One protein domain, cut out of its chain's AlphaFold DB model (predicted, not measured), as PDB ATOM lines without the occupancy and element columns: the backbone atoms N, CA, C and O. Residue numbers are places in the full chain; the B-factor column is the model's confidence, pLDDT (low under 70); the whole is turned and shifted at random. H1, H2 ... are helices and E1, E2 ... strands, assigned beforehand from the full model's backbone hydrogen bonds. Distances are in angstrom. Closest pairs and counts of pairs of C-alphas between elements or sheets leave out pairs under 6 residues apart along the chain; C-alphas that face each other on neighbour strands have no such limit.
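What this domain is: This is residues 68 to 202 of the 428 residues of an uncharacterized protein of Mariniphaga sediminis (UniProt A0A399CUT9). Two antiparallel sheets stand partly face to face as a sandwich, three strands E1 E2 E3 on one side and four strands E4 E5 E6 E7 on the other, with strands E1 and E4 coming closest between them. Both sheets are strongly twisted, and residues 125 to 142, with no named element, take the chain over from the first sheet to the second; the short helix H1 and the loop before it lie beyond the three-stranded sheet, away from the other sheet. The printed part has 135 residues, with one named helix and seven named strands in the order E1 E2 E3 H1 E4 E5 E6 E7. The class is mostly strand, though under half of the residues, 66 of 135, are in named elements. The whole is compact, with a radius of gyration of the C-alphas of 16.1 A, and only just flat, spanning 49 by 35 by 20 A.

Where its parts are: E1 is residues 68 to 77, beginning at C-alpha 68 at (-3.568, -28.918, -8.380) and running 27.6 A; it bends by 51 degrees at residue 71. E2 is residues 83 to 92, 29.0 A long, and E3 is residues 102 to 108, 20.2 A long. H1 is residues 121 to 124. E4, residues 143 to 154, begins at C-alpha 143 at (-1.946, -31.469, 14.004), is 32.2 A long and bends by 51 degrees at residue 151. E5, residues 159 to 170, is 33.2 A long, and E6, residues 182 to 189, is 23.1 A long. E7 is residues 199 to 201, ending at C-alpha 201 at (-16.800, -21.332, 17.029).

How they stand to each other: The larger sheet runs E4 E5 E6 E7, a meander, each strand the antiparallel neighbour of the one before, with E4 and E7 as edge strands. The hairpin E4 and E5 has N 146 and O 167 within hydrogen-bond range at 2.8 A. In the hairpin E5 and E6, N 162 and O 186 are 2.8 A apart, and in the hairpin E6 and E7, N 185 and O 199 are 2.9 A apart. From edge to edge the strands' lines turn by 86 degrees. The other sheet, E1 E2 E3, is a second meander, with E2 as its inner strand. The hairpin E1 and E2 has N 73 and O 88 at 2.9 A, and the hairpin E2 and E3 has N 87 and O 106 at 2.8 A. The two sheets make a sandwich, two sheets face to face, the facing parts 9.8 A centre to centre and their best planes 16 degrees apart. E1 and E4 have 12 pairs of C-alphas within 8 A, the closest those of Ala 75 and Trp 151 at 5.0 A. The closest C-alphas of E1 and E5 are those of Ala 75 and Val 160, 6.5 A apart. E2 and E4 are near each other, while E3 and E6 are apart. H1 is not on either sheet; it is too short for an O i to N i+4 pair inside it, and its one O i to N i+3 pair is within range. Residues 127 to 128 pair antiparallel with residues 105 to 106 of E3, and residues 137 to 138 with residues 144 to 145 of E4.

The domain as a whole: The C-alphas farthest apart are those of Gly 114 and Glu 141, 50.8 A. The printed part has no cut. The links E3 to H1, H1 to E4 and E5 to E6 are long, with 12, 18 and 11 residues. The links E1 to E2 and E4 to E5 are tight. The mean pLDDT of the printed part is 84.8; it is under 70 at residue 96 and residues 109 to 125, and H1 has a mean of 53.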
ATOM      1  N   LEU A  68      -2.128 -28.885  -8.125       87.19
ATOM      2  CA  LEU A  68      -3.568 -28.918  -8.380       87.19
ATOM      3  C   LEU A  68      -4.276 -27.921  -7.465       87.19
ATOM      4  O   LEU A  68      -4.508 -28.204  -6.289       87.19
ATOM      5  N   TRP A  69      -4.583 -26.745  -8.001       90.38
ATOM      6  CA  TRP A  69      -5.201 -25.653  -7.254       90.38
ATOM      7  C   TRP A  69      -6.722 -25.792  -7.255       90.38
ATOM      8  O   TRP A  69      -7.338 -25.889  -8.312       90.38
ATOM      9  N   LEU A  70      -7.330 -25.793  -6.069       87.69
ATOM     10  CA  LEU A  70      -8.761 -25.995  -5.837       87.69
ATOM     11  C   LEU A  70      -9.329 -24.934  -4.888       87.69
ATOM     12  O   LEU A  70      -8.601 -24.135  -4.299       87.69
ATOM     13  N   SER A  71     -10.650 -24.973  -4.697       84.19
ATOM     14  CA  SER A  71     -11.379 -24.135  -3.734       84.19
ATOM     15  C   SER A  71     -11.174 -22.634  -3.963       84.19
ATOM     16  O   SER A  71     -11.058 -21.871  -3.010       84.19
ATOM     17  N   GLY A  72     -11.151 -22.221  -5.235       86.25
ATOM     18  CA  GLY A  72     -10.968 -20.825  -5.631       86.25
ATOM     19  C   GLY A  72     -11.990 -19.892  -4.984       86.25
ATOM     20  O   GLY A  72     -13.183 -20.001  -5.269       86.25
ATOM     21  N   GLY A  73     -11.527 -18.977  -4.135       90.31
ATOM     22  CA  GLY A  73     -12.356 -17.994  -3.445       90.31
ATOM     23  C   GLY A  73     -11.968 -16.562  -3.795       90.31
ATOM     24  O   GLY A  73     -10.791 -16.291  -4.023       90.31
ATOM     25  N   ILE A  74     -12.940 -15.641  -3.807       91.44
ATOM     26  CA  ILE A  74     -12.676 -14.208  -4.007       91.44
ATOM     27  C   ILE A  74     -13.233 -13.369  -2.866       91.44
ATOM     28  O   ILE A  74     -14.442 -13.387  -2.639       91.44
ATOM     29  N   ALA A  75     -12.379 -12.564  -2.233       93.31
ATOM     30  CA  ALA A  75     -12.803 -11.416  -1.435       93.31
ATOM     31  C   ALA A  75     -12.791 -10.153  -2.302       93.31
ATOM     32  O   ALA A  75     -11.831  -9.919  -3.029       93.31
ATOM     33  N   PHE A  76     -13.868  -9.372  -2.256       91.94
ATOM     34  CA  PHE A  76     -13.993  -8.113  -2.990       91.94
ATOM     35  C   PHE A  76     -15.120  -7.262  -2.398       91.94
ATOM     36  O   PHE A  76     -16.003  -7.774  -1.701       91.94
ATOM     37  N   ILE A  77     -15.124  -5.973  -2.732       91.25
ATOM     38  CA  ILE A  77     -16.245  -5.065  -2.479       91.25
ATOM     39  C   ILE A  77     -17.080  -4.931  -3.762       91.25
ATOM     40  O   ILE A  77     -16.549  -4.449  -4.769       91.25
ATOM     41  N   PRO A  78     -18.369  -5.322  -3.760       87.94
ATOM     42  CA  PRO A  78     -19.250  -5.188  -4.914       87.94
ATOM     43  C   PRO A  78     -19.533  -3.720  -5.241       87.94
ATOM     44  O   PRO A  78     -19.628  -2.862  -4.364       87.94
ATOM     45  N   GLY A  79     -19.737  -3.428  -6.521       79.81
ATOM     46  CA  GLY A  79     -20.070  -2.087  -6.999       79.81
ATOM     47  C   GLY A  79     -20.080  -2.020  -8.521       79.81
ATOM     48  O   GLY A  79     -19.837  -3.020  -9.183       79.81
ATOM     49  N   LYS A  80     -20.335  -0.838  -9.106       73.56
ATOM     50  CA  LYS A  80     -20.225  -0.654 -10.572       73.56
ATOM     51  C   LYS A  80     -18.827  -1.022 -11.083       73.56
ATOM     52  O   LYS A  80     -18.691  -1.639 -12.134       73.56
ATOM     53  N   VAL A  81     -17.815  -0.645 -10.306       77.31
ATOM     54  CA  VAL A  81     -16.434  -1.108 -10.427       77.31
ATOM     55  C   VAL A  81     -16.097  -1.745  -9.081       77.31
ATOM     56  O   VAL A  81     -16.017  -1.003  -8.096       77.31
ATOM     57  N   PRO A  82     -15.993  -3.080  -8.997       80.69
ATOM     58  CA  PRO A  82     -15.660  -3.724  -7.740       80.69
ATOM     59  C   PRO A  82     -14.200  -3.435  -7.352       80.69
ATOM     60  O   PRO A  82     -13.368  -3.125  -8.208       80.69
ATOM     61  N   LYS A  83     -13.915  -3.468  -6.049       82.31
ATOM     62  CA  LYS A  83     -12.632  -3.053  -5.452       82.31
ATOM     63  C   LYS A  83     -12.080  -4.124  -4.517       82.31
ATOM     64  O   LYS A  83     -12.816  -5.037  -4.144       82.31
ATOM     65  N   ASP A  84     -10.811  -3.974  -4.139       84.06
ATOM     66  CA  ASP A  84     -10.119  -4.809  -3.147       84.06
ATOM     67  C   ASP A  84     -10.244  -6.304  -3.458       84.06
ATOM     68  O   ASP A  84     -10.701  -7.104  -2.647       84.06
ATOM     69  N   PHE A  85      -9.904  -6.663  -4.699       86.19
ATOM     70  CA  PHE A  85      -9.977  -8.036  -5.180       86.19
ATOM     71  C   PHE A  85      -8.810  -8.869  -4.652       86.19
ATOM     72  O   PHE A  85      -7.649  -8.618  -4.990       86.19
ATOM     73  N   HIS A  86      -9.149  -9.925  -3.923       90.12
ATOM     74  CA  HIS A  86      -8.235 -10.971  -3.490       90.12
ATOM     75  C   HIS A  86      -8.720 -12.323  -3.992       90.12
ATOM     76  O   HIS A  86      -9.881 -12.666  -3.790       90.12
ATOM     77  N   PHE A  87      -7.829 -13.100  -4.597       89.81
ATOM     78  CA  PHE A  87      -8.080 -14.472  -5.020       89.81
ATOM     79  C   PHE A  87      -7.293 -15.425  -4.139       89.81
ATOM     80  O   PHE A  87      -6.115 -15.191  -3.867       89.81
ATOM     81  N   PHE A  88      -7.940 -16.512  -3.745       92.44
ATOM     82  CA  PHE A  88      -7.357 -17.548  -2.907       92.44
ATOM     83  C   PHE A  88      -7.539 -18.908  -3.556       92.44
ATOM     84  O   PHE A  88      -8.644 -19.229  -3.988       92.44
ATOM     85  N   PHE A  89      -6.487 -19.718  -3.564       91.44
ATOM     86  CA  PHE A  89      -6.550 -21.121  -3.969       91.44
ATOM     87  C   PHE A  89      -5.808 -21.992  -2.961       91.44
ATOM     88  O   PHE A  89      -4.893 -21.527  -2.281       91.44
ATOM     89  N   VAL A  90      -6.199 -23.261  -2.877       89.94
ATOM     90  CA  VAL A  90      -5.510 -24.270  -2.069       89.94
ATOM     91  C   VAL A  90      -4.959 -25.348  -2.988       89.94
ATOM     92  O   VAL A  90      -5.693 -25.911  -3.794       89.94
ATOM     93  N   GLU A  91      -3.674 -25.646  -2.856       89.62
ATOM     94  CA  GLU A  91      -3.003 -26.730  -3.564       89.62
ATOM     95  C   GLU A  91      -3.224 -28.074  -2.859       89.62
ATOM     96  O   GLU A  91      -3.109 -28.164  -1.629       89.62
ATOM     97  N   THR A  92      -3.520 -29.115  -3.647       86.50
ATOM     98  CA  THR A  92      -3.677 -30.505  -3.187       86.50
ATOM     99  C   THR A  92      -2.765 -31.497  -3.916       86.50
ATOM    100  O   THR A  92      -2.224 -31.218  -4.985       86.50
ATOM    101  N   ASP A  93      -2.642 -32.702  -3.358       76.88
ATOM    102  CA  ASP A  93      -1.678 -33.756  -3.699       76.88
ATOM    103  C   ASP A  93      -1.913 -34.515  -5.024       76.88
ATOM    104  O   ASP A  93      -1.354 -35.597  -5.211       76.88
ATOM    105  N   ARG A  94      -2.733 -33.984  -5.946       78.75
ATOM    106  CA  ARG A  94      -3.156 -34.592  -7.237       78.75
ATOM    107  C   ARG A  94      -3.815 -35.981  -7.149       78.75
ATOM    108  O   ARG A  94      -4.414 -36.440  -8.121       78.75
ATOM    109  N   LYS A  95      -3.799 -36.651  -5.994       75.75
ATOM    110  CA  LYS A  95      -4.367 -37.994  -5.770       75.75
ATOM    111  C   LYS A  95      -5.846 -37.949  -5.384       75.75
ATOM    112  O   LYS A  95      -6.455 -38.973  -5.080       75.75
ATOM    113  N   GLY A  96      -6.440 -36.755  -5.393       64.31
ATOM    114  CA  GLY A  96      -7.853 -36.561  -5.091       64.31
ATOM    115  C   GLY A  96      -8.203 -36.700  -3.616       64.31
ATOM    116  O   GLY A  96      -9.382 -36.902  -3.318       64.31
ATOM    117  N   GLY A  97      -7.209 -36.648  -2.727       70.56
ATOM    118  CA  GLY A  97      -7.432 -36.511  -1.296       70.56
ATOM    119  C   GLY A  97      -7.731 -35.060  -0.919       70.56
ATOM    120  O   GLY A  97      -7.350 -34.124  -1.626       70.56
ATOM    121  N   ASP A  98      -8.368 -34.869   0.235       73.81
ATOM    122  CA  ASP A  98      -8.538 -33.551   0.862       73.81
ATOM    123  C   ASP A  98      -7.237 -33.139   1.582       73.81
ATOM    124  O   ASP A  98      -7.197 -32.904   2.790       73.81
ATOM    125  N   SER A  99      -6.138 -33.121   0.830       80.56
ATOM    126  CA  SER A  99      -4.779 -32.846   1.297       80.56
ATOM    127  C   SER A  99      -4.454 -31.377   1.058       80.56
ATOM    128  O   SER A  99      -4.125 -30.986  -0.053       80.56
ATOM    129  N   MET A 100      -4.592 -30.530   2.080       82.12
ATOM    130  CA  MET A 100      -4.281 -29.104   1.940       82.12
ATOM    131  C   MET A 100      -2.784 -28.874   2.163       82.12
ATOM    132  O   MET A 100      -2.272 -29.032   3.280       82.12
ATOM    133  N   GLN A 101      -2.072 -28.531   1.090       81.69
ATOM    134  CA  GLN A 101      -0.612 -28.410   1.103       81.69
ATOM    135  C   GLN A 101      -0.142 -26.961   1.187       81.69
ATOM    136  O   GLN A 101       0.630 -26.622   2.083       81.69
ATOM    137  N   LYS A 102      -0.618 -26.109   0.275       88.19
ATOM    138  CA  LYS A 102      -0.200 -24.709   0.160       88.19
ATOM    139  C   LYS A 102      -1.398 -23.819  -0.150       88.19
ATOM    140  O   LYS A 102      -2.297 -24.223  -0.881       88.19
ATOM    141  N   HIS A 103      -1.397 -22.608   0.397       91.25
ATOM    142  CA  HIS A 103      -2.345 -21.566   0.025       91.25
ATOM    143  C   HIS A 103      -1.683 -20.569  -0.925       91.25
ATOM    144  O   HIS A 103      -0.549 -20.146  -0.696       91.25
ATOM    145  N   HIS A 104      -2.418 -20.180  -1.958       91.62
ATOM    146  CA  HIS A 104      -2.025 -19.175  -2.938       91.62
ATOM    147  C   HIS A 104      -2.898 -17.943  -2.775       91.62
ATOM    148  O   HIS A 104      -4.105 -18.065  -2.547       91.62
ATOM    149  N   HIS A 105      -2.294 -16.765  -2.896       92.31
ATOM    150  CA  HIS A 105      -2.981 -15.489  -2.758       92.31
ATOM    151  C   HIS A 105      -2.555 -14.528  -3.859       92.31
ATOM    152  O   HIS A 105      -1.372 -14.288  -4.077       92.31
ATOM    153  N   PHE A 106      -3.537 -13.935  -4.524       88.50
ATOM    154  CA  PHE A 106      -3.325 -12.890  -5.515       88.50
ATOM    155  C   PHE A 106      -4.147 -11.671  -5.118       88.50
ATOM    156  O   PHE A 106      -5.325 -11.806  -4.795       88.50
ATOM    157  N   ALA A 107      -3.545 -10.485  -5.156       83.69
ATOM    158  CA  ALA A 107      -4.221  -9.230  -4.848       83.69
ATOM    159  C   ALA A 107      -4.125  -8.290  -6.055       83.69
ATOM    160  O   ALA A 107      -3.021  -7.957  -6.491       83.69
ATOM    161  N   ALA A 108      -5.262  -7.841  -6.585       72.38
ATOM    162  CA  ALA A 108      -5.277  -6.822  -7.632       72.38
ATOM    163  C   ALA A 108      -5.337  -5.455  -6.968       72.38
ATOM    164  O   ALA A 108      -6.409  -4.991  -6.581       72.38
ATOM    165  N   LYS A 109      -4.175  -4.811  -6.848       58.91
ATOM    166  CA  LYS A 109      -4.095  -3.457  -6.292       58.91
ATOM    167  C   LYS A 109      -4.608  -2.379  -7.251       58.91
ATOM    168  O   LYS A 109      -5.016  -1.329  -6.782       58.91
ATOM    169  N   ASP A 110      -4.722  -2.675  -8.548       49.84
ATOM    170  CA  ASP A 110      -5.145  -1.707  -9.567       49.84
ATOM    171  C   ASP A 110      -6.012  -2.368 -10.648       49.84
ATOM    172  O   ASP A 110      -5.589  -2.580 -11.783       49.84
ATOM    173  N   PHE A 111      -7.246  -2.733 -10.296       53.59
ATOM    174  CA  PHE A 111      -8.209  -3.264 -11.264       53.59
ATOM    175  C   PHE A 111      -8.376  -2.284 -12.450       53.59
ATOM    176  O   PHE A 111      -8.706  -1.112 -12.217       53.59
ATOM    177  N   PRO A 112      -8.194  -2.709 -13.717       43.59
ATOM    178  CA  PRO A 112      -8.454  -1.830 -14.849       43.59
ATOM    179  C   PRO A 112      -9.939  -1.447 -14.875       43.59
ATOM    180  O   PRO A 112     -10.821  -2.256 -14.605       43.59
ATOM    181  N   LYS A 113     -10.255  -0.193 -15.192       47.56
ATOM    182  CA  LYS A 113     -11.648   0.264 -15.307       47.56
ATOM    183  C   LYS A 113     -12.230  -0.201 -16.658       47.56
ATOM    184  O   LYS A 113     -11.675   0.152 -17.693       47.56
ATOM    185  N   GLY A 114     -13.363  -0.921 -16.675       48.75
ATOM    186  CA  GLY A 114     -14.168  -1.197 -17.892       48.75
ATOM    187  C   GLY A 114     -14.300  -2.676 -18.303       48.75
ATOM    188  O   GLY A 114     -14.023  -3.562 -17.513       48.75
ATOM    189  N   ASP A 115     -14.753  -2.960 -19.534       44.84
ATOM    190  CA  ASP A 115     -14.929  -4.335 -20.061       44.84
ATOM    191  C   ASP A 115     -13.662  -4.928 -20.715       44.84
ATOM    192  O   ASP A 115     -13.587  -6.136 -20.930       44.84
ATOM    193  N   LYS A 116     -12.618  -4.114 -20.955       44.47
ATOM    194  CA  LYS A 116     -11.280  -4.542 -21.450       44.47
ATOM    195  C   LYS A 116     -10.471  -5.371 -20.443       44.47
ATOM    196  O   LYS A 116      -9.295  -5.644 -20.617       44.47
ATOM    197  N   VAL A 117     -11.118  -5.723 -19.354       49.88
ATOM    198  CA  VAL A 117     -10.510  -6.097 -18.100       49.88
ATOM    199  C   VAL A 117      -9.886  -7.494 -18.164       49.88
ATOM    200  O   VAL A 117      -8.780  -7.646 -17.689       49.88
ATOM    201  N   LEU A 118     -10.473  -8.478 -18.849       51.56
ATOM    202  CA  LEU A 118     -10.052  -9.889 -18.749       51.56
ATOM    203  C   LEU A 118      -9.065 -10.415 -19.810       51.56
ATOM    204  O   LEU A 118      -8.421 -11.431 -19.552       51.56
ATOM    205  N   SER A 119      -8.913  -9.768 -20.975       47.12
ATOM    206  CA  SER A 119      -7.867 -10.168 -21.940       47.12
ATOM    207  C   SER A 119      -6.468  -9.998 -21.347       47.12
ATOM    208  O   SER A 119      -5.574 -10.782 -21.654       47.12
ATOM    209  N   ASP A 120      -6.333  -9.028 -20.439       46.22
ATOM    210  CA  ASP A 120      -5.079  -8.630 -19.803       46.22
ATOM    211  C   ASP A 120      -4.873  -9.332 -18.443       46.22
ATOM    212  O   ASP A 120      -3.776  -9.295 -17.890       46.22
ATOM    213  N   TRP A 121      -5.897 -10.017 -17.902       53.44
ATOM    214  CA  TRP A 121      -5.824 -10.675 -16.586       53.44
ATOM    215  C   TRP A 121      -4.878 -11.851 -16.532       53.44
ATOM    216  O   TRP A 121      -4.256 -12.069 -15.504       53.44
ATOM    217  N   ARG A 122      -4.750 -12.610 -17.619       53.94
ATOM    218  CA  ARG A 122      -3.984 -13.865 -17.606       53.94
ATOM    219  C   ARG A 122      -2.505 -13.652 -17.257       53.94
ATOM    220  O   ARG A 122      -1.897 -14.559 -16.702       53.94
ATOM    221  N   ASP A 123      -1.986 -12.446 -17.506       51.22
ATOM    222  CA  ASP A 123      -0.584 -12.078 -17.291       51.22
ATOM    223  C   ASP A 123      -0.394 -10.993 -16.199       51.22
ATOM    224  O   ASP A 123       0.740 -10.639 -15.871       51.22
ATOM    225  N   SER A 124      -1.474 -10.442 -15.619       54.03
ATOM    226  CA  SER A 124      -1.397  -9.296 -14.690       54.03
ATOM    227  C   SER A 124      -1.351  -9.665 -13.205       54.03
ATOM    228  O   SER A 124      -0.970  -8.831 -12.381       54.03
ATOM    229  N   TRP A 125      -1.766 -10.878 -12.829       67.06
ATOM    230  CA  TRP A 125      -1.774 -11.292 -11.424       67.06
ATOM    231  C   TRP A 125      -0.394 -11.773 -11.008       67.06
ATOM    232  O   TRP A 125       0.111 -12.782 -11.491       67.06
ATOM    233  N   LYS A 126       0.204 -11.058 -10.061       74.00
ATOM    234  CA  LYS A 126       1.361 -11.555  -9.325       74.00
ATOM    235  C   LYS A 126       0.866 -12.152  -8.021       74.00
ATOM    236  O   LYS A 126       0.107 -11.506  -7.295       74.00
ATOM    237  N   GLU A 127       1.283 -13.384  -7.753       85.06
ATOM    238  CA  GLU A 127       1.100 -13.983  -6.436       85.06
ATOM    239  C   GLU A 127       1.754 -13.056  -5.403       85.06
ATOM    240  O   GLU A 127       2.866 -12.554  -5.592       85.06
ATOM    241  N   VAL A 128       1.024 -12.777  -4.333       90.19
ATOM    242  CA  VAL A 128       1.502 -12.024  -3.177       90.19
ATOM    243  C   VAL A 128       1.596 -12.976  -1.990       90.19
ATOM    244  O   VAL A 128       1.039 -14.073  -2.009       90.19
ATOM    245  N   ALA A 129       2.291 -12.562  -0.933       92.25
ATOM    246  CA  ALA A 129       2.370 -13.370   0.276       92.25
ATOM    247  C   ALA A 129       0.964 -13.718   0.799       92.25
ATOM    248  O   ALA A 129       0.067 -12.863   0.860       92.25
ATOM    249  N   TYR A 130       0.774 -14.984   1.175       93.88
ATOM    250  CA  TYR A 130      -0.435 -15.401   1.873       93.88
ATOM    251  C   TYR A 130      -0.479 -14.699   3.241       93.88
ATOM    252  O   TYR A 130       0.541 -14.706   3.932       93.88
ATOM    253  N   PRO A 131      -1.596 -14.062   3.638       94.56
ATOM    254  CA  PRO A 131      -1.609 -13.226   4.833       94.56
ATOM    255  C   PRO A 131      -1.324 -14.041   6.098       94.56
ATOM    256  O   PRO A 131      -1.979 -15.058   6.334       94.56
ATOM    257  N   ASP A 132      -0.421 -13.557   6.955       96.19
ATOM    258  CA  ASP A 132      -0.056 -14.228   8.215       96.19
ATOM    259  C   ASP A 132      -1.273 -14.506   9.106       96.19
ATOM    260  O   ASP A 132      -1.366 -15.547   9.753       96.19
ATOM    261  N   ALA A 133      -2.257 -13.605   9.082       96.31
ATOM    262  CA  ALA A 133      -3.508 -13.733   9.823       96.31
ATOM    263  C   ALA A 133      -4.404 -14.902   9.378       96.31
ATOM    264  O   ALA A 133      -5.308 -15.295  10.119       96.31
ATOM    265  N   LEU A 134      -4.161 -15.452   8.185       96.06
ATOM    266  CA  LEU A 134      -4.918 -16.555   7.592       96.06
ATOM    267  C   LEU A 134      -4.160 -17.890   7.629       96.06
ATOM    268  O   LEU A 134      -4.721 -18.905   7.216       96.06
ATOM    269  N   GLN A 135      -2.904 -17.895   8.087       94.94
ATOM    270  CA  GLN A 135      -2.059 -19.089   8.130       94.94
ATOM    271  C   GLN A 135      -2.655 -20.168   9.038       94.94
ATOM    272  O   GLN A 135      -3.334 -19.881  10.027       94.94
ATOM    273  N   GLU A 136      -2.365 -21.426   8.719       94.00
ATOM    274  CA  GLU A 136      -2.703 -22.546   9.593       94.00
ATOM    275  C   GLU A 136      -2.059 -22.406  10.980       94.00
ATOM    276  O   GLU A 136      -0.981 -21.830  11.141       94.00
ATOM    277  N   ARG A 137      -2.696 -22.996  11.993       94.31
ATOM    278  CA  ARG A 137      -2.111 -23.134  13.338       94.31
ATOM    279  C   ARG A 137      -1.753 -24.592  13.595       94.31
ATOM    280  O   ARG A 137      -2.388 -25.487  13.046       94.31
ATOM    281  N   LYS A 138      -0.742 -24.842  14.426       93.94
ATOM    282  CA  LYS A 138      -0.325 -26.198  14.814       93.94
ATOM    283  C   LYS A 138      -0.465 -26.386  16.315       93.94
ATOM    284  O   LYS A 138      -0.151 -25.468  17.070       93.94
ATOM    285  N   ASP A 139      -0.918 -27.561  16.739       92.94
ATOM    286  CA  ASP A 139      -0.867 -27.940  18.152       92.94
ATOM    287  C   ASP A 139       0.451 -28.645  18.513       92.94
ATOM    288  O   ASP A 139       1.309 -28.909  17.666       92.94
ATOM    289  N   LYS A 140       0.609 -28.952  19.806       92.81
ATOM    290  CA  LYS A 140       1.788 -29.641  20.354       92.81
ATOM    291  C   LYS A 140       1.951 -31.065  19.824       92.81
ATOM    292  O   LYS A 140       3.052 -31.603  19.855       92.81
ATOM    293  N   GLU A 141       0.869 -31.672  19.347       90.06
ATOM    294  CA  GLU A 141       0.882 -33.008  18.763       90.06
ATOM    295  C   GLU A 141       1.233 -32.966  17.269       90.06
ATOM    296  O   GLU A 141       1.410 -34.010  16.643       90.06
ATOM    297  N   GLY A 142       1.356 -31.780  16.671       90.62
ATOM    298  CA  GLY A 142       1.660 -31.602  15.256       90.62
ATOM    299  C   GLY A 142       0.448 -31.767  14.338       90.62
ATOM    300  O   GLY A 142       0.632 -31.988  13.137       90.62
ATOM    301  N   TYR A 143      -0.781 -31.682  14.861       92.88
ATOM    302  CA  TYR A 143      -1.946 -31.469  14.004       92.88
ATOM    303  C   TYR A 143      -1.941 -30.042  13.467       92.88
ATOM    304  O   TYR A 143      -1.627 -29.090  14.180       92.88
ATOM    305  N   ARG A 144      -2.307 -29.910  12.196       93.62
ATOM    306  CA  ARG A 144      -2.477 -28.640  11.491       93.62
ATOM    307  C   ARG A 144      -3.959 -28.293  11.462       93.62
ATOM    308  O   ARG A 144      -4.767 -29.133  11.078       93.62
ATOM    309  N   PHE A 145      -4.301 -27.075  11.849       93.38
ATOM    310  CA  PHE A 145      -5.641 -26.504  11.786       93.38
ATOM    311  C   PHE A 145      -5.675 -25.533  10.614       93.38
ATOM    312  O   PHE A 145      -5.119 -24.435  10.693       93.38
ATOM    313  N   VAL A 146      -6.282 -25.981   9.518       91.94
ATOM    314  CA  VAL A 146      -6.275 -25.304   8.224       91.94
ATOM    315  C   VAL A 146      -7.649 -24.676   7.995       91.94
ATOM    316  O   VAL A 146      -8.630 -25.405   7.807       91.94
ATOM    317  N   PRO A 147      -7.767 -23.338   8.046       92.31
ATOM    318  CA  PRO A 147      -9.033 -22.683   7.787       92.31
ATOM    319  C   PRO A 147      -9.316 -22.623   6.280       92.31
ATOM    320  O   PRO A 147      -8.435 -22.359   5.462       92.31
ATOM    321  N   SER A 148     -10.577 -22.833   5.916       89.88
ATOM    322  CA  SER A 148     -11.078 -22.658   4.555       89.88
ATOM    323  C   SER A 148     -12.172 -21.604   4.566       89.88
ATOM    324  O   SER A 148     -13.082 -21.672   5.393       89.88
ATOM    325  N   PHE A 149     -12.092 -20.634   3.656       91.81
ATOM    326  CA  PHE A 149     -12.997 -19.490   3.630       91.81
ATOM    327  C   PHE A 149     -13.720 -19.372   2.293       91.81
ATOM    328  O   PHE A 149     -13.113 -19.415   1.224       91.81
ATOM    329  N   ASN A 150     -15.021 -19.106   2.366       91.62
ATOM    330  CA  ASN A 150     -15.741 -18.384   1.337       91.62
ATOM    331  C   ASN A 150     -15.950 -16.939   1.789       91.62
ATOM    332  O   ASN A 150     -16.407 -16.687   2.903       91.62
ATOM    333  N   TRP A 151     -15.612 -15.995   0.919       94.81
ATOM    334  CA  TRP A 151     -15.643 -14.573   1.228       94.81
ATOM    335  C   TRP A 151     -16.914 -13.916   0.697       94.81
ATOM    336  O   TRP A 151     -17.316 -14.145  -0.443       94.81
ATOM    337  N   LYS A 152     -17.532 -13.063   1.513       95.81
ATOM    338  CA  LYS A 152     -18.703 -12.277   1.121       95.81
ATOM    339  C   LYS A 152     -18.660 -10.896   1.764       95.81
ATOM    340  O   LYS A 152     -18.426 -10.769   2.966       95.81
ATOM    341  N   TYR A 153     -18.904  -9.861   0.965       96.94
ATOM    342  CA  TYR A 153     -19.043  -8.498   1.464       96.94
ATOM    343  C   TYR A 153     -20.298  -8.356   2.327       96.94
ATOM    344  O   TYR A 153     -21.394  -8.725   1.906       96.94
ATOM    345  N   HIS A 154     -20.125  -7.795   3.517       97.69
ATOM    346  CA  HIS A 154     -21.185  -7.476   4.453       97.69
ATOM    347  C   HIS A 154     -21.503  -5.982   4.365       97.69
ATOM    348  O   HIS A 154     -20.771  -5.134   4.883       97.69
ATOM    349  N   LYS A 155     -22.611  -5.659   3.690       95.56
ATOM    350  CA  LYS A 155     -22.980  -4.276   3.357       95.56
ATOM    351  C   LYS A 155     -23.129  -3.379   4.587       95.56
ATOM    352  O   LYS A 155     -22.684  -2.240   4.542       95.56
ATOM    353  N   GLN A 156     -23.720  -3.889   5.669       97.38
ATOM    354  CA  GLN A 156     -24.004  -3.090   6.864       97.38
ATOM    355  C   GLN A 156     -22.727  -2.620   7.576       97.38
ATOM    356  O   GLN A 156     -22.696  -1.510   8.096       97.38
ATOM    357  N   SER A 157     -21.670  -3.440   7.590       97.31
ATOM    358  CA  SER A 157     -20.400  -3.085   8.243       97.31
ATOM    359  C   SER A 157     -19.349  -2.529   7.282       97.31
ATOM    360  O   SER A 157     -18.310  -2.060   7.731       97.31
ATOM    361  N   GLY A 158     -19.550  -2.666   5.970       96.62
ATOM    362  CA  GLY A 158     -18.558  -2.293   4.965       96.62
ATOM    363  C   GLY A 158     -17.325  -3.204   4.904       96.62
ATOM    364  O   GLY A 158     -16.319  -2.805   4.328       96.62
ATOM    365  N   LYS A 159     -17.385  -4.416   5.470       97.75
ATOM    366  CA  LYS A 159     -16.246  -5.354   5.552       97.75
ATOM    367  C   LYS A 159     -16.489  -6.600   4.709       97.75
ATOM    368  O   LYS A 159     -17.634  -6.906   4.384       97.75
ATOM    369  N   VAL A 160     -15.441  -7.353   4.380       97.62
ATOM    370  CA  VAL A 160     -15.583  -8.660   3.716       97.62
ATOM    371  C   VAL A 160     -15.337  -9.761   4.736       97.62
ATOM    372  O   VAL A 160     -14.311  -9.779   5.403       97.62
ATOM    373  N   ILE A 161     -16.284 -10.682   4.877       97.81
ATOM    374  CA  ILE A 161     -16.204 -11.762   5.860       97.81
ATOM    375  C   ILE A 161     -15.900 -13.056   5.118       97.81
ATOM    376  O   ILE A 161     -16.688 -13.489   4.275       97.81
ATOM    377  N   GLY A 162     -14.766 -13.665   5.443       95.88
ATOM    378  CA  GLY A 162     -14.455 -15.043   5.102       95.88
ATOM    379  C   GLY A 162     -15.082 -15.944   6.148       95.88
ATOM    380  O   GLY A 162     -14.817 -15.762   7.330       95.88
ATOM    381  N   PHE A 163     -15.906 -16.905   5.749       92.69
ATOM    382  CA  PHE A 163     -16.438 -17.924   6.652       92.69
ATOM    383  C   PHE A 163     -16.350 -19.299   6.001       92.69
ATOM    384  O   PHE A 163     -16.445 -19.427   4.779       92.69
ATOM    385  N   GLY A 164     -16.177 -20.336   6.804       92.50
ATOM    386  CA  GLY A 164     -16.154 -21.694   6.293       92.50
ATOM    387  C   GLY A 164     -15.928 -22.726   7.385       92.50
ATOM    388  O   GLY A 164     -16.524 -22.643   8.462       92.50
ATOM    389  N   HIS A 165     -15.069 -23.704   7.112       90.69
ATOM    390  CA  HIS A 165     -14.760 -24.787   8.040       90.69
ATOM    391  C   HIS A 165     -13.297 -24.769   8.472       90.69
ATOM    392  O   HIS A 165     -12.414 -24.362   7.715       90.69
ATOM    393  N   LEU A 166     -13.049 -25.236   9.693       92.06
ATOM    394  CA  LEU A 166     -11.710 -25.528  10.182       92.06
ATOM    395  C   LEU A 166     -11.426 -27.016   9.970       92.06
ATOM    396  O   LEU A 166     -12.058 -27.865  10.600       92.06
ATOM    397  N   LEU A 167     -10.503 -27.339   9.063       88.19
ATOM    398  CA  LEU A 167     -10.062 -28.718   8.864       88.19
ATOM    399  C   LEU A 167      -8.865 -29.015   9.754       88.19
ATOM    400  O   LEU A 167      -8.004 -28.163   9.968       88.19
ATOM    401  N   ARG A 168      -8.803 -30.252  10.241       91.19
ATOM    402  CA  ARG A 168      -7.653 -30.755  10.981       91.19
ATOM    403  C   ARG A 168      -6.902 -31.764  10.130       91.19
ATOM    404  O   ARG A 168      -7.504 -32.727   9.663       91.19
ATOM    405  N   HIS A 169      -5.593 -31.606   9.994       90.19
ATOM    406  CA  HIS A 169      -4.722 -32.522   9.255       90.19
ATOM    407  C   HIS A 169      -3.627 -33.086  10.156       90.19
ATOM    408  O   HIS A 169      -3.125 -32.396  11.044       90.19
ATOM    409  N   LYS A 170      -3.216 -34.332   9.907       88.81
ATOM    410  CA  LYS A 170      -1.995 -34.924  10.473       88.81
ATOM    411  C   LYS A 170      -1.018 -35.168   9.329       88.81
ATOM    412  O   LYS A 170      -1.267 -35.995   8.453       88.81
ATOM    413  N   GLY A 171       0.072 -34.404   9.298       85.31
ATOM    414  CA  GLY A 171       0.901 -34.317   8.095       85.31
ATOM    415  C   GLY A 171       0.093 -33.748   6.923       85.31
ATOM    416  O   GLY A 171      -0.414 -32.629   7.010       85.31
ATOM    417  N   GLN A 172      -0.034 -34.517   5.841       80.50
ATOM    418  CA  GLN A 172      -0.823 -34.150   4.656       80.50
ATOM    419  C   GLN A 172      -2.250 -34.727   4.666       80.50
ATOM    420  O   GLN A 172      -3.100 -34.275   3.907       80.50
ATOM    421  N   ALA A 173      -2.545 -35.703   5.527       82.50
ATOM    422  CA  ALA A 173      -3.839 -36.379   5.530       82.50
ATOM    423  C   ALA A 173      -4.878 -35.613   6.356       82.50
ATOM    424  O   ALA A 173      -4.588 -35.168   7.473       82.50
ATOM    425  N   LEU A 174      -6.102 -35.515   5.831       84.44
ATOM    426  CA  LEU A 174      -7.253 -35.038   6.593       84.44
ATOM    427  C   LEU A 174      -7.514 -35.983   7.774       84.44
ATOM    428  O   LEU A 174      -7.557 -37.204   7.626       84.44
ATOM    429  N   SER A 175      -7.692 -35.404   8.954       84.50
ATOM    430  CA  SER A 175      -8.004 -36.133  10.173       84.50
ATOM    431  C   SER A 175      -9.453 -36.625  10.141       84.50
ATOM    432  O   SER A 175     -10.371 -35.886   9.795       84.50
ATOM    433  N   ASN A 176      -9.673 -37.871  10.553       80.00
ATOM    434  CA  ASN A 176     -11.005 -38.459  10.729       80.00
ATOM    435  C   ASN A 176     -11.656 -38.098  12.080       80.00
ATOM    436  O   ASN A 176     -12.737 -38.600  12.384       80.00
ATOM    437  N   HIS A 177     -11.010 -37.243  12.873       82.62
ATOM    438  CA  HIS A 177     -11.484 -36.759  14.164       82.62
ATOM    439  C   HIS A 177     -12.517 -35.640  13.988       82.62
ATOM    440  O   HIS A 177     -12.211 -34.444  14.031       82.62
ATOM    441  N   LEU A 178     -13.754 -36.054  13.710       83.12
ATOM    442  CA  LEU A 178     -14.871 -35.173  13.375       83.12
ATOM    443  C   LEU A 178     -15.346 -34.300  14.545       83.12
ATOM    444  O   LEU A 178     -16.061 -33.328  14.321       83.12
ATOM    445  N   GLU A 179     -14.953 -34.623  15.772       84.44
ATOM    446  CA  GLU A 179     -15.233 -33.847  16.979       84.44
ATOM    447  C   GLU A 179     -14.578 -32.456  16.970       84.44
ATOM    448  O   GLU A 179     -15.055 -31.559  17.652       84.44
ATOM    449  N   HIS A 180     -13.542 -32.247  16.150       85.44
ATOM    450  CA  HIS A 180     -12.850 -30.957  16.017       85.44
ATOM    451  C   HIS A 180     -13.390 -30.074  14.889       85.44
ATOM    452  O   HIS A 180     -12.814 -29.026  14.599       85.44
ATOM    453  N   LEU A 181     -14.463 -30.498  14.219       88.38
ATOM    454  CA  LEU A 181     -15.106 -29.670  13.211       88.38
ATOM    455  C   LEU A 181     -15.695 -28.416  13.864       88.38
ATOM    456  O   LEU A 181     -16.531 -28.508  14.765       88.38
ATOM    457  N   ALA A 182     -15.282 -27.259  13.360       93.44
ATOM    458  CA  ALA A 182     -15.795 -25.963  13.773       93.44
ATOM    459  C   ALA A 182     -16.053 -25.065  12.558       93.44
ATOM    460  O   ALA A 182     -15.411 -25.191  11.503       93.44
ATOM    461  N   ILE A 183     -16.965 -24.111  12.734       95.38
ATOM    462  CA  ILE A 183     -17.100 -22.982  11.818       95.38
ATOM    463  C   ILE A 183     -15.916 -22.056  12.078       95.38
ATOM    464  O   ILE A 183     -15.593 -21.758  13.226       95.38
ATOM    465  N   THR A 184     -15.265 -21.585  11.018       96.12
ATOM    466  CA  THR A 184     -14.192 -20.589  11.116       96.12
ATOM    467  C   THR A 184     -14.547 -19.334  10.343       96.12
ATOM    468  O   THR A 184     -15.291 -19.396   9.363       96.12
ATOM    469  N   TYR A 185     -14.026 -18.191  10.785       97.25
ATOM    470  CA  TYR A 185     -14.161 -16.933  10.070       97.25
ATOM    471  C   TYR A 185     -12.942 -16.023  10.237       97.25
ATOM    472  O   TYR A 185     -12.205 -16.110  11.219       97.25
ATOM    473  N   SER A 186     -12.764 -15.129   9.271       97.81
ATOM    474  CA  SER A 186     -11.836 -13.998   9.291       97.81
ATOM    475  C   SER A 186     -12.503 -12.804   8.603       97.81
ATOM    476  O   SER A 186     -13.461 -12.959   7.842       97.81
ATOM    477  N   VAL A 187     -12.030 -11.599   8.894       98.19
ATOM    478  CA  VAL A 187     -12.587 -10.347   8.386       98.19
ATOM    479  C   VAL A 187     -11.498  -9.589   7.651       98.19
ATOM    480  O   VAL A 187     -10.436  -9.334   8.204       98.19
ATOM    481  N   TYR A 188     -11.777  -9.198   6.416       97.69
ATOM    482  CA  TYR A 188     -10.990  -8.218   5.691       97.69
ATOM    483  C   TYR A 188     -11.608  -6.832   5.874       97.69
ATOM    484  O   TYR A 188     -12.791  -6.619   5.572       97.69
ATOM    485  N   ASP A 189     -10.802  -5.905   6.381       96.19
ATOM    486  CA  ASP A 189     -11.168  -4.503   6.528       96.19
ATOM    487  C   ASP A 189     -10.546  -3.685   5.389       96.19
ATOM    488  O   ASP A 189      -9.321  -3.539   5.339       96.19
ATOM    489  N   PRO A 190     -11.355  -3.134   4.471       92.31
ATOM    490  CA  PRO A 190     -10.825  -2.381   3.343       92.31
ATOM    491  C   PRO A 190     -10.223  -1.024   3.725       92.31
ATOM    492  O   PRO A 190      -9.438  -0.478   2.954       92.31
ATOM    493  N   ASN A 191     -10.531  -0.480   4.908       92.19
ATOM    494  CA  ASN A 191      -9.941   0.784   5.356       92.19
ATOM    495  C   ASN A 191      -8.481   0.602   5.781       92.19
ATOM    496  O   ASN A 191      -7.654   1.481   5.551       92.19
ATOM    497  N   THR A 192      -8.163  -0.537   6.400       94.06
ATOM    498  CA  THR A 192      -6.797  -0.879   6.826       94.06
ATOM    499  C   THR A 192      -6.091  -1.817   5.849       94.06
ATOM    500  O   THR A 192      -4.894  -2.055   5.991       94.06
ATOM    501  N   GLN A 193      -6.822  -2.344   4.861       91.94
ATOM    502  CA  GLN A 193      -6.373  -3.355   3.901       91.94
ATOM    503  C   GLN A 193      -5.781  -4.600   4.578       91.94
ATOM    504  O   GLN A 193      -4.837  -5.211   4.072       91.94
ATOM    505  N   ALA A 194      -6.340  -4.983   5.727       94.25
ATOM    506  CA  ALA A 194      -5.819  -6.052   6.565       94.25
ATOM    507  C   ALA A 194      -6.860  -7.146   6.821       94.25
ATOM    508  O   ALA A 194      -8.059  -6.886   6.943       94.25
ATOM    509  N   PHE A 195      -6.367  -8.378   6.944       97.25
ATOM    510  CA  PHE A 195      -7.142  -9.522   7.412       97.25
ATOM    511  C   PHE A 195      -6.999  -9.655   8.928       97.25
ATOM    512  O   PHE A 195      -5.889  -9.583   9.460       97.25
ATOM    513  N   SER A 196      -8.106  -9.893   9.624       98.06
ATOM    514  CA  SER A 196      -8.091 -10.251  11.036       98.06
ATOM    515  C   SER A 196      -7.604 -11.685  11.228       98.06
ATOM    516  O   SER A 196      -7.798 -12.554  10.370       98.06
ATOM    517  N   GLN A 197      -6.988 -11.944  12.383       97.56
ATOM    518  CA  GLN A 197      -6.692 -13.308  12.810       97.56
ATOM    519  C   GLN A 197      -7.975 -14.133  12.780       97.56
ATOM    520  O   GLN A 197      -9.005 -13.707  13.310       97.56
ATOM    521  N   TRP A 198      -7.916 -15.310  12.162       97.38
ATOM    522  CA  TRP A 198      -9.098 -16.152  12.095       97.38
ATOM    523  C   TRP A 198      -9.511 -16.654  13.480       97.38
ATOM    524  O   TRP A 198      -8.681 -16.948  14.350       97.38
ATOM    525  N   ASN A 199     -10.818 -16.772  13.662       96.50
ATOM    526  CA  ASN A 199     -11.457 -17.336  14.840       96.50
ATOM    527  C   ASN A 199     -12.297 -18.545  14.436       96.50
ATOM    528  O   ASN A 199     -12.612 -18.747  13.260       96.50
ATOM    529  N   SER A 200     -12.664 -19.358  15.417       95.69
ATOM    530  CA  SER A 200     -13.572 -20.480  15.227       95.69
ATOM    531  C   SER A 200     -14.581 -20.549  16.356       95.69
ATOM    532  O   SER A 200     -14.305 -20.106  17.470       95.69
ATOM    533  N   PHE A 201     -15.750 -21.094  16.055       94.69
ATOM    534  CA  PHE A 201     -16.800 -21.332  17.029       94.69
ATOM    535  C   PHE A 201     -17.630 -22.547  16.619       94.69
ATOM    536  O   PHE A 201     -17.706 -22.916  15.441       94.69
ATOM    537  N   ASN A 202     -18.268 -23.140  17.615       93.31
ATOM    538  CA  ASN A 202     -19.265 -24.178  17.449       93.31
ATOM    539  C   ASN A 202     -20.660 -23.597  17.703       93.31
ATOM    540  O   ASN A 202     -20.818 -22.435  18.079       93.31
TER     541      ASN A 202